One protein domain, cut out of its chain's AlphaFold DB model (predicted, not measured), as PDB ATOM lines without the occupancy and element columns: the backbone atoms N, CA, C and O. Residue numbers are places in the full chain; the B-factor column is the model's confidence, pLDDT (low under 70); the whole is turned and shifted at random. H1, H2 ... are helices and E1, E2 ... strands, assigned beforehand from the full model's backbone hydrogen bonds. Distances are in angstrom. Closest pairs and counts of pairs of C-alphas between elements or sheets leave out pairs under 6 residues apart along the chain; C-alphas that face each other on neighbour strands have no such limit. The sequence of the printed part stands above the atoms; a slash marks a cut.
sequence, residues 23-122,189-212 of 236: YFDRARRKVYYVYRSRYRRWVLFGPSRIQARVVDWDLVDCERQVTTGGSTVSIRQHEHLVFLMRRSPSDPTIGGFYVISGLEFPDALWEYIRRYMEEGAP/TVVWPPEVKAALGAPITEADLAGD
ATOM      1  N   TYR A  23     157.868 165.276 136.383       91.06
ATOM      2  CA  TYR A  23     156.927 164.429 135.663       91.06
ATOM      3  C   TYR A  23     157.458 163.007 135.579       91.06
ATOM      4  O   TYR A  23     158.627 162.783 135.259       91.06
ATOM      5  N   PHE A  24     156.561 162.057 135.808       91.88
ATOM      6  CA  PHE A  24     156.832 160.631 135.752       91.88
ATOM      7  C   PHE A  24     156.122 160.047 134.523       91.88
ATOM      8  O   PHE A  24     154.891 160.013 134.462       91.88
ATOM      9  N   ASP A  25     156.889 159.611 133.522       92.38
ATOM     10  CA  ASP A  25     156.370 158.933 132.332       92.38
ATOM     11  C   ASP A  25     156.613 157.432 132.458       92.38
ATOM     12  O   ASP A  25     157.719 156.925 132.248       92.38
ATOM     13  N   ARG A  26     155.535 156.716 132.776       90.56
ATOM     14  CA  ARG A  26     155.529 155.258 132.867       90.56
ATOM     15  C   ARG A  26     155.728 154.587 131.512       90.56
ATOM     16  O   ARG A  26     156.419 153.576 131.442       90.56
ATOM     17  N   ALA A  27     155.129 155.114 130.443       89.00
ATOM     18  CA  ALA A  27     155.139 154.470 129.129       89.00
ATOM     19  C   ALA A  27     156.560 154.372 128.563       89.00
ATOM     20  O   ALA A  27     156.907 153.376 127.931       89.00
ATOM     21  N   ARG A  28     157.388 155.388 128.827       90.75
ATOM     22  CA  ARG A  28     158.801 155.416 128.416       90.75
ATOM     23  C   ARG A  28     159.777 155.081 129.541       90.75
ATOM     24  O   ARG A  28     160.972 155.024 129.273       90.75
ATOM     25  N   ARG A  29     159.286 154.884 130.772       93.50
ATOM     26  CA  ARG A  29     160.081 154.744 132.004       93.50
ATOM     27  C   ARG A  29     161.094 155.876 132.197       93.50
ATOM     28  O   ARG A  29     162.266 155.639 132.482       93.50
ATOM     29  N   LYS A  30     160.637 157.120 132.046       94.50
ATOM     30  CA  LYS A  30     161.478 158.320 132.164       94.50
ATOM     31  C   LYS A  30     160.935 159.294 133.194       94.50
ATOM     32  O   LYS A  30     159.727 159.415 133.385       94.50
ATOM     33  N   VAL A  31     161.848 160.019 133.824       93.62
ATOM     34  CA  VAL A  31     161.545 161.123 134.729       93.62
ATOM     35  C   VAL A  31     162.056 162.414 134.112       93.62
ATOM     36  O   VAL A  31     163.239 162.547 133.785       93.62
ATOM     37  N   TYR A  32     161.147 163.370 133.963       92.69
ATOM     38  CA  TYR A  32     161.440 164.711 133.481       92.69
ATOM     39  C   TYR A  32     161.437 165.653 134.673       92.69
ATOM     40  O   TYR A  32     160.434 165.760 135.375       92.69
ATOM     41  N   TYR A  33     162.542 166.344 134.920       91.25
ATOM     42  CA  TYR A  33     162.643 167.237 136.070       91.25
ATOM     43  C   TYR A  33     163.393 168.513 135.720       91.25
ATOM     44  O   TYR A  33     164.213 168.570 134.796       91.25
ATOM     45  N   VAL A  34     163.097 169.558 136.482       88.25
ATOM     46  CA  VAL A  34     163.801 170.830 136.382       88.25
ATOM     47  C   VAL A  34     165.050 170.765 137.247       88.25
ATOM     48  O   VAL A  34     164.982 170.759 138.474       88.25
ATOM     49  N   TYR A  35     166.208 170.732 136.598       84.31
ATOM     50  CA  TYR A  35     167.494 170.841 137.262       84.31
ATOM     51  C   TYR A  35     167.909 172.304 137.365       84.31
ATOM     52  O   TYR A  35     168.061 173.012 136.365       84.31
ATOM     53  N   ARG A  36     168.160 172.742 138.594       76.81
ATOM     54  CA  ARG A  36     168.791 174.026 138.871       76.81
ATOM     55  C   ARG A  36     170.264 173.785 139.166       76.81
ATOM     56  O   ARG A  36     170.602 173.144 140.160       76.81
ATOM     57  N   SER A  37     171.146 174.311 138.318       67.31
ATOM     58  CA  SER A  37     172.584 174.241 138.591       67.31
ATOM     59  C   SER A  37     172.883 174.924 139.924       67.31
ATOM     60  O   SER A  37     172.550 176.098 140.115       67.31
ATOM     61  N   ARG A  38     173.532 174.203 140.846       59.53
ATOM     62  CA  ARG A  38     174.042 174.798 142.081       59.53
ATOM     63  C   ARG A  38     175.063 175.885 141.724       59.53
ATOM     64  O   ARG A  38     175.916 175.690 140.866       59.53
ATOM     65  N   TYR A  39     174.968 176.991 142.461       51.78
ATOM     66  CA  TYR A  39     175.984 178.027 142.653       51.78
ATOM     67  C   TYR A  39     176.197 179.108 141.575       51.78
ATOM     68  O   TYR A  39     176.887 178.924 140.576       51.78
ATOM     69  N   ARG A  40     175.801 180.338 141.941       50.09
ATOM     70  CA  ARG A  40     176.659 181.526 141.805       50.09
ATOM     71  C   ARG A  40     176.659 182.239 143.164       50.09
ATOM     72  O   ARG A  40     175.657 182.821 143.552       50.09
ATOM     73  N   ARG A  41     177.758 182.133 143.922       46.81
ATOM     74  CA  ARG A  41     177.860 182.578 145.335       46.81
ATOM     75  C   ARG A  41     177.821 184.111 145.516       46.81
ATOM     76  O   ARG A  41     177.820 184.572 146.645       46.81
ATOM     77  N   TRP A  42     177.796 184.886 144.425       47.62
ATOM     78  CA  TRP A  42     178.101 186.326 144.441       47.62
ATOM     79  C   TRP A  42     177.286 187.192 143.476       47.62
ATOM     80  O   TRP A  42     177.698 188.301 143.158       47.62
ATOM     81  N   VAL A  43     176.150 186.717 142.965       50.47
ATOM     82  CA  VAL A  43     175.397 187.502 141.979       50.47
ATOM     83  C   VAL A  43     173.941 187.611 142.395       50.47
ATOM     84  O   VAL A  43     173.124 186.763 142.068       50.47
ATOM     85  N   LEU A  44     173.643 188.704 143.101       53.34
ATOM     86  CA  LEU A  44     172.287 189.213 143.341       53.34
ATOM     87  C   LEU A  44     171.528 189.501 142.023       53.34
ATOM     88  O   LEU A  44     170.307 189.598 142.027       53.34
ATOM     89  N   PHE A  45     172.242 189.610 140.893       54.31
ATOM     90  CA  PHE A  45     171.715 190.053 139.599       54.31
ATOM     91  C   PHE A  45     172.180 189.147 138.451       54.31
ATOM     92  O   PHE A  45     173.156 189.436 137.758       54.31
ATOM     93  N   GLY A  46     171.532 187.996 138.266       56.31
ATOM     94  CA  GLY A  46     171.832 187.127 137.130       56.31
ATOM     95  C   GLY A  46     170.942 185.885 137.070       56.31
ATOM     96  O   GLY A  46     170.650 185.304 138.114       56.31
ATOM     97  N   PRO A  47     170.526 185.456 135.865       59.31
ATOM     98  CA  PRO A  47     169.645 184.311 135.702       59.31
ATOM     99  C   PRO A  47     170.283 183.026 136.245       59.31
ATOM    100  O   PRO A  47     171.421 182.694 135.898       59.31
ATOM    101  N   SER A  48     169.546 182.276 137.073       65.31
ATOM    102  CA  SER A  48     169.942 180.907 137.414       65.31
ATOM    103  C   SER A  48     169.950 180.060 136.136       65.31
ATOM    104  O   SER A  48     169.116 180.258 135.256       65.31
ATOM    105  N   ARG A  49     170.900 179.126 135.999       72.94
ATOM    106  CA  ARG A  49     170.860 178.157 134.897       72.94
ATOM    107  C   ARG A  49     169.855 177.072 135.248       72.94
ATOM    108  O   ARG A  49     170.165 176.157 136.015       72.94
ATOM    109  N   ILE A  50     168.667 177.215 134.682       77.06
ATOM    110  CA  ILE A  50     167.578 176.254 134.790       77.06
ATOM    111  C   ILE A  50     167.599 175.378 133.542       77.06
ATOM    112  O   ILE A  50     167.660 175.881 132.421       77.06
ATOM    113  N   GLN A  51     167.603 174.064 133.735       82.81
ATOM    114  CA  GLN A  51     167.669 173.086 132.657       82.81
ATOM    115  C   GLN A  51     166.576 172.041 132.851       82.81
ATOM    116  O   GLN A  51     166.455 171.463 133.926       82.81
ATOM    117  N   ALA A  52     165.814 171.761 131.798       86.50
ATOM    118  CA  ALA A  52     165.000 170.555 131.741       86.50
ATOM    119  C   ALA A  52     165.930 169.354 131.527       86.50
ATOM    120  O   ALA A  52     166.727 169.351 130.586       86.50
ATOM    121  N   ARG A  53     165.854 168.353 132.403       89.00
ATOM    122  CA  ARG A  53     166.620 167.109 132.283       89.00
ATOM    123  C   ARG A  53     165.693 165.912 132.214       89.00
ATOM    124  O   ARG A  53     164.580 165.935 132.738       89.00
ATOM    125  N   VAL A  54     166.191 164.876 131.553       92.44
ATOM    126  CA  VAL A  54     165.524 163.589 131.392       92.44
ATOM    127  C   VAL A  54     166.447 162.524 131.948       92.44
ATOM    128  O   VAL A  54     167.645 162.548 131.662       92.44
ATOM    129  N   VAL A  55     165.900 161.615 132.741       93.00
ATOM    130  CA  VAL A  55     166.625 160.453 133.253       93.00
ATOM    131  C   VAL A  55     165.735 159.220 133.155       93.00
ATOM    132  O   VAL A  55     164.513 159.329 133.257       93.00
ATOM    133  N   ASP A  56     166.337 158.058 132.938       94.56
ATOM    134  CA  ASP A  56     165.616 156.789 132.978       94.56
ATOM    135  C   ASP A  56     165.256 156.437 134.430       94.56
ATOM    136  O   ASP A  56     166.042 156.690 135.345       94.56
ATOM    137  N   TRP A  57     164.074 155.853 134.650       94.75
ATOM    138  CA  TRP A  57     163.574 155.498 135.989       94.75
ATOM    139  C   TRP A  57     164.528 154.566 136.741       94.75
ATOM    140  O   TRP A  57     164.705 154.721 137.941       94.75
ATOM    141  N   ASP A  58     165.210 153.658 136.035       94.12
ATOM    142  CA  ASP A  58     166.194 152.732 136.622       94.12
ATOM    143  C   ASP A  58     167.396 153.430 137.276       94.12
ATOM    144  O   ASP A  58     168.123 152.824 138.063       94.12
ATOM    145  N   LEU A  59     167.630 154.699 136.942       94.44
ATOM    146  CA  LEU A  59     168.719 155.514 137.479       94.44
ATOM    147  C   LEU A  59     168.250 156.483 138.565       94.44
ATOM    148  O   LEU A  59     169.030 157.336 138.992       94.44
ATOM    149  N   VAL A  60     166.988 156.392 138.979       94.25
ATOM    150  CA  VAL A  60     166.414 157.242 140.017       94.25
ATOM    151  C   VAL A  60     166.352 156.465 141.319       94.25
ATOM    152  O   VAL A  60     165.603 155.501 141.442       94.25
ATOM    153  N   ASP A  61     167.100 156.940 142.303       93.31
ATOM    154  CA  ASP A  61     167.002 156.477 143.680       93.31
ATOM    155  C   ASP A  61     166.171 157.482 144.482       93.31
ATOM    156  O   ASP A  61     166.174 158.683 144.199       93.31
ATOM    157  N   CYS A  62     165.427 157.004 145.475       93.38
ATOM    158  CA  CYS A  62     164.573 157.851 146.296       93.38
ATOM    159  C   CYS A  62     164.948 157.721 147.769       93.38
ATOM    160  O   CYS A  62     164.909 156.632 148.338       93.38
ATOM    161  N   GLU A  63     165.263 158.850 148.394       93.31
ATOM    162  CA  GLU A  63     165.619 158.934 149.804       93.31
ATOM    163  C   GLU A  63     164.621 159.798 150.568       93.31
ATOM    164  O   GLU A  63     164.220 160.879 150.127       93.31
ATOM    165  N   ARG A  64     164.260 159.349 151.768       92.12
ATOM    166  CA  ARG A  64     163.549 160.180 152.736       92.12
ATOM    167  C   ARG A  64     164.567 160.960 153.555       92.12
ATOM    168  O   ARG A  64     165.427 160.370 154.204       92.12
ATOM    169  N   GLN A  65     164.438 162.281 153.564       90.00
ATOM    170  CA  GLN A  65     165.268 163.159 154.381       90.00
ATOM    171  C   GLN A  65     164.410 163.904 155.397       90.00
ATOM    172  O   GLN A  65     163.352 164.439 155.066       90.00
ATOM    173  N   VAL A  66     164.880 163.954 156.641       88.56
ATOM    174  CA  VAL A  66     164.220 164.675 157.732       88.56
ATOM    175  C   VAL A  66     165.124 165.818 158.164       88.56
ATOM    176  O   VAL A  66     166.247 165.598 158.618       88.56
ATOM    177  N   THR A  67     164.630 167.043 158.027       86.38
ATOM    178  CA  THR A  67     165.323 168.248 158.478       86.38
ATOM    179  C   THR A  67     164.646 168.767 159.735       86.38
ATOM    180  O   THR A  67     163.468 169.119 159.718       86.38
ATOM    181  N   THR A  68     165.389 168.856 160.833       84.62
ATOM    182  CA  THR A  68     164.883 169.438 162.079       84.62
ATOM    183  C   THR A  68     165.215 170.926 162.114       84.62
ATOM    184  O   THR A  68     166.384 171.305 162.153       84.62
ATOM    185  N   GLY A  69     164.187 171.772 162.095       79.19
ATOM    186  CA  GLY A  69     164.300 173.217 162.278       79.19
ATOM    187  C   GLY A  69     163.803 173.622 163.663       79.19
ATOM    188  O   GLY A  69     162.727 173.207 164.084       79.19
ATOM    189  N   GLY A  70     164.573 174.433 164.383       77.81
ATOM    190  CA  GLY A  70     164.198 174.937 165.704       77.81
ATOM    191  C   GLY A  70     164.153 176.460 165.738       77.81
ATOM    192  O   GLY A  70     165.034 177.121 165.194       77.81
ATOM    193  N   SER A  71     163.141 177.009 166.403       75.00
ATOM    194  CA  SER A  71     163.160 178.362 166.961       75.00
ATOM    195  C   SER A  71     163.315 178.275 168.483       75.00
ATOM    196  O   SER A  71     163.236 177.191 169.059       75.00
ATOM    197  N   THR A  72     163.478 179.412 169.158       76.19
ATOM    198  CA  THR A  72     163.490 179.477 170.630       76.19
ATOM    199  C   THR A  72     162.189 178.997 171.285       76.19
ATOM    200  O   THR A  72     162.185 178.745 172.484       76.19
ATOM    201  N   VAL A  73     161.097 178.859 170.523       78.62
ATOM    202  CA  VAL A  73     159.757 178.520 171.038       78.62
ATOM    203  C   VAL A  73     159.255 177.163 170.522       78.62
ATOM    204  O   VAL A  73     158.355 176.574 171.114       78.62
ATOM    205  N   SER A  74     159.820 176.629 169.435       78.88
ATOM    206  CA  SER A  74     159.323 175.389 168.824       78.88
ATOM    207  C   SER A  74     160.393 174.642 168.036       78.88
ATOM    208  O   SER A  74     161.100 175.249 167.231       78.88
ATOM    209  N   ILE A  75     160.414 173.317 168.157       84.06
ATOM    210  CA  ILE A  75     161.134 172.424 167.243       84.06
ATOM    211  C   ILE A  75     160.121 171.836 166.262       84.06
ATOM    212  O   ILE A  75     159.074 171.337 166.670       84.06
ATOM    213  N   ARG A  76     160.428 171.898 164.967       82.19
ATOM    214  CA  ARG A  76     159.620 171.317 163.898       82.19
ATOM    215  C   ARG A  76     160.488 170.430 163.021       82.19
ATOM    216  O   ARG A  76     161.577 170.816 162.606       82.19
ATOM    217  N   GLN A  77     159.980 169.247 162.718       84.56
ATOM    218  CA  GLN A  77     160.569 168.371 161.717       84.56
ATOM    219  C   GLN A  77     159.899 168.630 160.372       84.56
ATOM    220  O   GLN A  77     158.677 168.757 160.277       84.56
ATOM    221  N   HIS A  78     160.723 168.759 159.342       84.62
ATOM    222  CA  HIS A  78     160.308 168.864 157.957       84.62
ATOM    223  C   HIS A  78     160.743 167.596 157.240       84.62
ATOM    224  O   HIS A  78     161.930 167.269 157.213       84.62
ATOM    225  N   GLU A  79     159.780 166.879 156.672       89.00
ATOM    226  CA  GLU A  79     160.057 165.685 155.888       89.00
ATOM    227  C   GLU A  79     160.107 166.029 154.400       89.00
ATOM    228  O   GLU A  79     159.311 166.822 153.876       89.00
ATOM    229  N   HIS A  80     161.091 165.439 153.732       89.81
ATOM    230  CA  HIS A  80     161.401 165.662 152.334       89.81
ATOM    231  C   HIS A  80     161.569 164.318 151.631       89.81
ATOM    232  O   HIS A  80     162.154 163.385 152.186       89.81
ATOM    233  N   LEU A  81     161.101 164.252 150.390       92.50
ATOM    234  CA  LEU A  81     161.393 163.151 149.483       92.50
ATOM    235  C   LEU A  81     162.415 163.641 148.456       92.50
ATOM    236  O   LEU A  81     162.165 164.619 147.742       92.50
ATOM    237  N   VAL A  82     163.580 163.005 148.423       92.94
ATOM    238  CA  VAL A  82     164.712 163.394 147.582       92.94
ATOM    239  C   VAL A  82     164.932 162.332 146.522       92.94
ATOM    240  O   VAL A  82     165.324 161.211 146.819       92.94
ATOM    241  N   PHE A  83     164.710 162.714 145.271       93.81
ATOM    242  CA  PHE A  83     165.039 161.897 144.114       93.81
ATOM    243  C   PHE A  83     166.481 162.187 143.717       93.81
ATOM    244  O   PHE A  83     166.817 163.325 143.377       93.81
ATOM    245  N   LEU A  84     167.327 161.169 143.774       93.38
ATOM    246  CA  LEU A  84     168.719 161.200 143.362       93.38
ATOM    247  C   LEU A  84     168.826 160.577 141.972       93.38
ATOM    248  O   LEU A  84     168.441 159.434 141.757       93.38
ATOM    249  N   MET A  85     169.338 161.338 141.010       93.31
ATOM    250  CA  MET A  85     169.506 160.877 139.637       93.31
ATOM    251  C   MET A  85     170.957 160.461 139.411       93.31
ATOM    252  O   MET A  85     171.848 161.318 139.329       93.31
ATOM    253  N   ARG A  86     171.195 159.153 139.285       93.00
ATOM    254  CA  ARG A  86     172.499 158.589 138.917       93.00
ATOM    255  C   ARG A  86     172.858 158.940 137.479       93.00
ATOM    256  O   ARG A  86     171.995 159.134 136.623       93.00
ATOM    257  N   ARG A  87     174.160 159.046 137.210       88.88
ATOM    258  CA  ARG A  87     174.667 159.386 135.876       88.88
ATOM    259  C   ARG A  87     174.532 158.225 134.893       88.88
ATOM    260  O   ARG A  87     174.234 158.461 133.725       88.88
ATOM    261  N   SER A  88     174.786 156.999 135.343       90.00
ATOM    262  CA  SER A  88     174.658 155.795 134.523       90.00
ATOM    263  C   SER A  88     174.426 154.557 135.399       90.00
ATOM    264  O   SER A  88     174.606 154.626 136.614       90.00
ATOM    265  N   PRO A  89     174.061 153.400 134.813       89.25
ATOM    266  CA  PRO A  89     173.903 152.163 135.578       89.25
ATOM    267  C   PRO A  89     175.211 151.677 136.219       89.25
ATOM    268  O   PRO A  89     175.185 151.020 137.256       89.25
ATOM    269  N   SER A  90     176.349 151.983 135.589       89.12
ATOM    270  CA  SER A  90     177.685 151.537 135.998       89.12
ATOM    271  C   SER A  90     178.430 152.545 136.878       89.12
ATOM    272  O   SER A  90     179.464 152.202 137.440       89.12
ATOM    273  N   ASP A  91     177.944 153.785 136.966       89.00
ATOM    274  CA  ASP A  91     178.535 154.869 137.750       89.00
ATOM    275  C   ASP A  91     177.532 155.328 138.826       89.00
ATOM    276  O   ASP A  91     176.531 155.971 138.490       89.00
ATOM    277  N   PRO A  92     177.778 155.036 140.119       86.25
ATOM    278  CA  PRO A  92     176.888 155.444 141.206       86.25
ATOM    279  C   PRO A  92     176.903 156.960 141.465       86.25
ATOM    280  O   PRO A  92     176.187 157.439 142.342       86.25
ATOM    281  N   THR A  93     177.706 157.737 140.733       90.31
ATOM    282  CA  THR A  93     177.776 159.188 140.898       90.31
ATOM    283  C   THR A  93     176.433 159.856 140.596       90.31
ATOM    284  O   THR A  93     175.857 159.709 139.513       90.31
ATOM    285  N   ILE A  94     175.960 160.665 141.546       89.44
ATOM    286  CA  ILE A  94     174.733 161.452 141.413       89.44
ATOM    287  C   ILE A  94     174.976 162.652 140.490       89.44
ATOM    288  O   ILE A  94     175.731 163.571 140.811       89.44
ATOM    289  N   GLY A  95     174.322 162.653 139.328       84.06
ATOM    290  CA  GLY A  95     174.402 163.719 138.322       84.06
ATOM    291  C   GLY A  95     173.365 164.833 138.508       84.06
ATOM    292  O   GLY A  95     173.484 165.904 137.897       84.06
ATOM    293  N   GLY A  96     172.349 164.598 139.339       87.56
ATOM    294  CA  GLY A  96     171.299 165.557 139.666       87.56
ATOM    295  C   GLY A  96     170.463 165.093 140.853       87.56
ATOM    296  O   GLY A  96     170.504 163.929 141.232       87.56
ATOM    297  N   PHE A  97     169.716 166.014 141.448       90.00
ATOM    298  CA  PHE A  97     168.751 165.685 142.486       90.00
ATOM    299  C   PHE A  97     167.526 166.588 142.365       90.00
ATOM    300  O   PHE A  97     167.616 167.707 141.847       90.00
ATOM    301  N   TYR A  98     166.397 166.112 142.872       90.88
ATOM    302  CA  TYR A  98     165.161 166.871 142.966       90.88
ATOM    303  C   TYR A  98     164.507 166.622 144.324       90.88
ATOM    304  O   TYR A  98     164.444 165.487 144.787       90.88
ATOM    305  N   VAL A  99     164.038 167.687 144.976       89.38
ATOM    306  CA  VAL A  99     163.501 167.622 146.343       89.38
ATOM    307  C   VAL A  99     162.035 168.025 146.344       89.38
ATOM    308  O   VAL A  99     161.707 169.166 146.017       89.38
ATOM    309  N   ILE A 100     161.172 167.127 146.810       88.25
ATOM    310  CA  ILE A 100     159.806 167.459 147.212       88.25
ATOM    311  C   ILE A 100     159.836 167.754 148.713       88.25
ATOM    312  O   ILE A 100     160.129 166.879 149.524       88.25
ATOM    313  N   SER A 101     159.586 169.009 149.080       85.31
ATOM    314  CA  SER A 101     159.674 169.486 150.466       85.31
ATOM    315  C   SER A 101     158.311 169.689 151.108       85.31
ATOM    316  O   SER A 101     157.346 170.004 150.416       85.31
ATOM    317  N   GLY A 102     158.267 169.621 152.441       80.62
ATOM    318  CA  GLY A 102     157.073 169.978 153.211       80.62
ATOM    319  C   GLY A 102     155.971 168.931 153.107       80.62
ATOM    320  O   GLY A 102     154.796 169.284 153.052       80.62
ATOM    321  N   LEU A 103     156.360 167.659 153.038       84.19
ATOM    322  CA  LEU A 103     155.431 166.542 152.966       84.19
ATOM    323  C   LEU A 103     154.948 166.164 154.366       84.19
ATOM    324  O   LEU A 103     155.738 166.110 155.304       84.19
ATOM    325  N   GLU A 104     153.653 165.882 154.486       83.81
ATOM    326  CA  GLU A 104     153.064 165.297 155.701       83.81
ATOM    327  C   GLU A 104     153.148 163.764 155.688       83.81
ATOM    328  O   GLU A 104     153.275 163.142 156.736       83.81
ATOM    329  N   PHE A 105     153.108 163.154 154.496       84.94
ATOM    330  CA  PHE A 105     153.102 161.700 154.305       84.94
ATOM    331  C   PHE A 105     154.062 161.288 153.170       84.94
ATOM    332  O   PHE A 105     153.605 160.908 152.086       84.94
ATOM    333  N   PRO A 106     155.394 161.381 153.360       88.81
ATOM    334  CA  PRO A 106     156.358 161.074 152.301       88.81
ATOM    335  C   PRO A 106     156.311 159.608 151.860       88.81
ATOM    336  O   PRO A 106     156.423 159.337 150.669       88.81
ATOM    337  N   ASP A 107     156.079 158.676 152.788       88.88
ATOM    338  CA  ASP A 107     156.033 157.241 152.482       88.88
ATOM    339  C   ASP A 107     154.829 156.899 151.588       88.88
ATOM    340  O   ASP A 107     154.948 156.135 150.631       88.88
ATOM    341  N   ALA A 108     153.672 157.516 151.854       88.88
ATOM    342  CA  ALA A 108     152.475 157.342 151.038       88.88
ATOM    343  C   ALA A 108     152.663 157.922 149.629       88.88
ATOM    344  O   ALA A 108     152.243 157.303 148.650       88.88
ATOM    345  N   LEU A 109     153.325 159.081 149.516       90.12
ATOM    346  CA  LEU A 109     153.656 159.675 148.222       90.12
ATOM    347  C   LEU A 109     154.656 158.812 147.442       90.12
ATOM    348  O   LEU A 109     154.494 158.628 146.237       90.12
ATOM    349  N   TRP A 110     155.672 158.264 148.111       92.62
ATOM    350  CA  TRP A 110     156.611 157.344 147.476       92.62
ATOM    351  C   TRP A 110     155.902 156.094 146.953       92.62
ATOM    352  O   TRP A 110     156.041 155.771 145.777       92.62
ATOM    353  N   GLU A 111     155.087 155.436 147.781       92.19
ATOM    354  CA  GLU A 111     154.327 154.255 147.358       92.19
ATOM    355  C   GLU A 111     153.379 154.564 146.199       92.19
ATOM    356  O   GLU A 111     153.234 153.756 145.283       92.19
ATOM    357  N   TYR A 112     152.767 155.746 146.197       90.75
ATOM    358  CA  TYR A 112     151.944 156.209 145.087       90.75
ATOM    359  C   TYR A 112     152.735 156.277 143.771       90.75
ATOM    360  O   TYR A 112     152.326 155.697 142.762       90.75
ATOM    361  N   ILE A 113     153.903 156.925 143.797       91.88
ATOM    362  CA  ILE A 113     154.781 157.067 142.628       91.88
ATOM    363  C   ILE A 113     155.312 155.700 142.182       91.88
ATOM    364  O   ILE A 113     155.259 155.383 140.993       91.88
ATOM    365  N   ARG A 114     155.778 154.873 143.123       93.50
ATOM    366  CA  ARG A 114     156.313 153.532 142.858       93.50
ATOM    367  C   ARG A 114     155.268 152.645 142.186       93.50
ATOM    368  O   ARG A 114     155.541 152.068 141.138       93.50
ATOM    369  N   ARG A 115     154.042 152.591 142.718       92.81
ATOM    370  CA  ARG A 115     152.938 151.816 142.120       92.81
ATOM    371  C   ARG A 115     152.573 152.307 140.726       92.81
ATOM    372  O   ARG A 115     152.309 151.496 139.839       92.81
ATOM    373  N   TYR A 116     152.562 153.621 140.519       92.06
ATOM    374  CA  TYR A 116     152.328 154.182 139.196       92.06
ATOM    375  C   TYR A 116     153.433 153.756 138.217       92.06
ATOM    376  O   TYR A 116     153.118 153.220 137.156       92.06
ATOM    377  N   MET A 117     154.709 153.914 138.579       93.00
ATOM    378  CA  MET A 117     155.851 153.645 137.692       93.00
ATOM    379  C   MET A 117     156.136 152.157 137.457       93.00
ATOM    380  O   MET A 117     156.544 151.784 136.355       93.00
ATOM    381  N   GLU A 118     155.929 151.307 138.461       93.12
ATOM    382  CA  GLU A 118     156.347 149.899 138.439       93.12
ATOM    383  C   GLU A 118     155.175 148.929 138.291       93.12
ATOM    384  O   GLU A 118     155.265 147.958 137.542       93.12
ATOM    385  N   GLU A 119     154.063 149.185 138.981       91.12
ATOM    386  CA  GLU A 119     152.933 148.247 139.064       91.12
ATOM    387  C   GLU A 119     151.814 148.563 138.067       91.12
ATOM    388  O   GLU A 119     150.850 147.808 137.940       91.12
ATOM    389  N   GLY A 120     151.929 149.672 137.333       86.44
ATOM    390  CA  GLY A 120     150.915 150.078 136.368       86.44
ATOM    391  C   GLY A 120     149.648 150.642 137.011       86.44
ATOM    392  O   GLY A 120     148.601 150.654 136.360       86.44
ATOM    393  N   ALA A 121     149.730 151.126 138.255       87.94
ATOM    394  CA  ALA A 121     148.587 151.724 138.937       87.94
ATOM    395  C   ALA A 121     148.064 152.979 138.202       87.94
ATOM    396  O   ALA A 121     148.823 153.622 137.463       87.94
ATOM    397  N   PRO A 122     146.778 153.335 138.378       88.06
ATOM    398  CA  PRO A 122     146.220 154.560 137.815       88.06
ATOM    399  C   PRO A 122     146.933 155.822 138.338       88.06
ATOM    400  O   PRO A 122     147.333 155.847 139.503       88.06
ATOM    401  N   THR A 189     160.303 181.051 133.178       77.38
ATOM    402  CA  THR A 189     159.445 179.970 132.691       77.38
ATOM    403  C   THR A 189     160.307 178.854 132.131       77.38
ATOM    404  O   THR A 189     161.111 179.081 131.224       77.38
ATOM    405  N   VAL A 190     160.139 177.639 132.649       77.00
ATOM    406  CA  VAL A 190     160.846 176.472 132.122       77.00
ATOM    407  C   VAL A 190     160.215 176.075 130.795       77.00
ATOM    408  O   VAL A 190     159.075 175.617 130.740       77.00
ATOM    409  N   VAL A 191     160.961 176.255 129.707       80.75
ATOM    410  CA  VAL A 191     160.527 175.810 128.384       80.75
ATOM    411  C   VAL A 191     160.942 174.355 128.203       80.75
ATOM    412  O   VAL A 191     162.119 174.045 128.041       80.75
ATOM    413  N   TRP A 192     159.960 173.456 128.231       82.94
ATOM    414  CA  TRP A 192     160.181 172.042 127.940       82.94
ATOM    415  C   TRP A 192     160.468 171.817 126.446       82.94
ATOM    416  O   TRP A 192     159.762 172.406 125.614       82.94
ATOM    417  N   PRO A 193     161.441 170.953 126.090       86.06
ATOM    418  CA  PRO A 193     161.679 170.561 124.704       86.06
ATOM    419  C   PRO A 193     160.413 169.984 124.044       86.06
ATOM    420  O   PRO A 193     159.604 169.356 124.737       86.06
ATOM    421  N   PRO A 194     160.232 170.143 122.717       86.81
ATOM    422  CA  PRO A 194     159.045 169.654 122.007       86.81
ATOM    423  C   PRO A 194     158.818 168.154 122.201       86.81
ATOM    424  O   PRO A 194     157.687 167.720 122.385       86.81
ATOM    425  N   GLU A 195     159.903 167.382 122.241       86.06
ATOM    426  CA  GLU A 195     159.895 165.936 122.480       86.06
ATOM    427  C   GLU A 195     159.282 165.576 123.836       86.06
ATOM    428  O   GLU A 195     158.504 164.632 123.931       86.06
ATOM    429  N   VAL A 196     159.583 166.354 124.881       85.06
ATOM    430  CA  VAL A 196     159.029 166.143 126.225       85.06
ATOM    431  C   VAL A 196     157.547 166.504 126.254       85.06
ATOM    432  O   VAL A 196     156.745 165.771 126.821       85.06
ATOM    433  N   LYS A 197     157.154 167.599 125.595       86.62
ATOM    434  CA  LYS A 197     155.738 167.987 125.497       86.62
ATOM    435  C   LYS A 197     154.919 166.945 124.735       86.62
ATOM    436  O   LYS A 197     153.843 166.568 125.184       86.62
ATOM    437  N   ALA A 198     155.450 166.448 123.619       86.50
ATOM    438  CA  ALA A 198     154.841 165.365 122.855       86.50
ATOM    439  C   ALA A 198     154.791 164.057 123.660       86.50
ATOM    440  O   ALA A 198     153.849 163.282 123.520       86.50
ATOM    441  N   ALA A 199     155.787 163.819 124.519       85.44
ATOM    442  CA  ALA A 199     155.834 162.649 125.377       85.44
ATOM    443  C   ALA A 199     154.767 162.664 126.479       85.44
ATOM    444  O   ALA A 199     154.112 161.641 126.681       85.44
ATOM    445  N   LEU A 200     154.602 163.803 127.155       82.88
ATOM    446  CA  LEU A 200     153.666 163.980 128.269       82.88
ATOM    447  C   LEU A 200     152.207 164.112 127.811       82.88
ATOM    448  O   LEU A 200     151.305 163.720 128.544       82.88
ATOM    449  N   GLY A 201     151.974 164.629 126.602       82.94
ATOM    450  CA  GLY A 201     150.629 164.795 126.057       82.94
ATOM    451  C   GLY A 201     149.815 165.890 126.755       82.94
ATOM    452  O   GLY A 201     150.356 166.779 127.417       82.94
ATOM    453  N   ALA A 202     148.497 165.858 126.550       82.81
ATOM    454  CA  ALA A 202     147.569 166.794 127.177       82.81
ATOM    455  C   ALA A 202     147.308 166.414 128.650       82.81
ATOM    456  O   ALA A 202     147.302 165.227 128.981       82.81
ATOM    457  N   PRO A 203     147.079 167.396 129.541       82.75
ATOM    458  CA  PRO A 203     146.717 167.118 130.925       82.75
ATOM    459  C   PRO A 203     145.363 166.406 131.005       82.75
ATOM    460  O   PRO A 203     144.452 166.720 130.243       82.75
ATOM    461  N   ILE A 204     145.225 165.491 131.969       82.94
ATOM    462  CA  ILE A 204     143.971 164.775 132.233       82.94
ATOM    463  C   ILE A 204     142.901 165.776 132.676       82.94
ATOM    464  O   ILE A 204     143.094 166.520 133.644       82.94
ATOM    465  N   THR A 205     141.763 165.775 131.990       85.62
ATOM    466  CA  THR A 205     140.601 166.606 132.312       85.62
ATOM    467  C   THR A 205     139.493 165.795 132.985       85.62
ATOM    468  O   THR A 205     139.469 164.568 132.937       85.62
ATOM    469  N   GLU A 206     138.525 166.479 133.600       83.69
ATOM    470  CA  GLU A 206     137.331 165.816 134.155       83.69
ATOM    471  C   GLU A 206     136.488 165.116 133.081       83.69
ATOM    472  O   GLU A 206     135.842 164.112 133.365       83.69
ATOM    473  N   ALA A 207     136.514 165.610 131.839       83.44
ATOM    474  CA  ALA A 207     135.829 164.958 130.728       83.44
ATOM    475  C   ALA A 207     136.478 163.605 130.390       83.44
ATOM    476  O   ALA A 207     135.768 162.624 130.173       83.44
ATOM    477  N   ASP A 208     137.813 163.532 130.427       84.00
ATOM    478  CA  ASP A 208     138.554 162.283 130.207       84.00
ATOM    479  C   ASP A 208     138.247 161.257 131.303       84.00
ATOM    480  O   ASP A 208     138.086 160.068 131.033       84.00
ATOM    481  N   LEU A 209     138.099 161.727 132.545       83.81
ATOM    482  CA  LEU A 209     137.752 160.885 133.690       83.81
ATOM    483  C   LEU A 209     136.316 160.375 133.635       83.81
ATOM    484  O   LEU A 209     136.071 159.223 133.982       83.81
ATOM    485  N   ALA A 210     135.375 161.205 133.184       83.06
ATOM    486  CA  ALA A 210     133.993 160.788 132.974       83.06
ATOM    487  C   ALA A 210     133.872 159.711 131.878       83.06
ATOM    488  O   ALA A 210     132.973 158.874 131.938       83.06
ATOM    489  N   GLY A 211     134.780 159.711 130.896       82.75
ATOM    490  CA  GLY A 211     134.849 158.702 129.835       82.75
ATOM    491  C   GLY A 211     135.624 157.424 130.192       82.75
ATOM    492  O   GLY A 211     135.514 156.426 129.472       82.75
ATOM    493  N   ASP A 212     136.396 157.412 131.284       83.56
ATOM    494  CA  ASP A 212     137.250 156.282 131.677       83.56
ATOM    495  C   ASP A 212     136.464 155.159 132.375       83.56
ATOM    496  O   ASP A 212     136.506 154.961 133.587       83.56
TER     497      ASP A 212
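AT A GLANCE: This is residues 23 to 122 and 189 to 212 of the 236 residues of an uncharacterized protein of Pseudacidovorax intermedius (UniProt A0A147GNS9). Two small three-stranded sheets, E1 E2 E3 and E4 E5 E6, stand partly face to face as a loose sandwich with crossed strands; H1 packs along E5, and H2 lies by the first sheet. Residues 41 to 47, residues 70 to 75 at the tip of the long E4-E5 hairpin, and the tail of residues 201 to 212 with H3 stick out from this body. The printed part has 124 residues with six named strands followed by three named helices, and its class is mixed, helices and strands. Both sheets are antiparallel, in the orders E1 E2 E3 and E4 E5 E6. The whole is loose, with a radius of gyration of the C-alphas of 17.5 A and spans of 54 by 36 by 34 A.

HOW THE PARTS SIT: E1, residues 23 to 25, E2, residues 30 to 36, and E3, residues 50 to 56, form a meander, each strand the antiparallel neighbour of the one before. N 23 and O 32 are 2.8 A apart, and N 33 and O 53 are 3.0 A apart, both within hydrogen-bond range. E4, residues 60 to 70, E5, residues 75 to 86, and E6, residues 94 to 103, form a second meander, and their sheet is strongly twisted. Here N 65 and O 80 are 2.9 A apart and N 83 and O 98 are 2.8 A apart, within hydrogen-bond range. The two sheets make a sandwich, two sheets face to face, with their strands at 58 degrees; the closest C-alphas of E2 and E6, those of Tyr 35 and Gly 96, are 6.9 A apart. H1, residues 106 to 119, is on the sheet E4 E5 E6 at a height over the sheet of 10.9 A. It lies over E5 and runs along the strands, at 9 degrees to E5 on the local plane; their closest C-alphas, those of Leu 81 and Pro 106, are 6.1 A apart. H1 only grazes the sheet E1 E2 E3 with residues 113 to 117. H2, residues 194 to 200, only grazes that sheet too; its closest C-alpha pair with E1 is Leu 200 and Asp 25, 7.0 A. H3, residues 206 to 211, is apart from H2. In H1, H2 and H3 every O i to N i+4 pair is within hydrogen-bond range.

IN THESE COORDINATES: E1 begins at C-alpha 23 (156.927, 164.429, 135.663) and is 6.5 A long; E2 is 18.6 A and E3 19.6 A. E4 is 31.3 A, E5 33.5 A and E6 23.1 A. H1 begins at C-alpha 106 (156.358, 161.074, 152.301) and is 18.7 A long; H2 is 10.0 A. H3, 8.7 A, ends at C-alpha 211 (134.849, 158.702, 129.835).

THE WHOLE: The two C-alphas farthest apart, those of Thr 72 and Gly 211, are 54.0 A apart. Residues 123 to 188 are not printed, and C-alphas 122 and 189 are 29.1 A apart across the cut. The link from E2 to E3 is long, and within it residues 37 to 48 have pLDDT under 70.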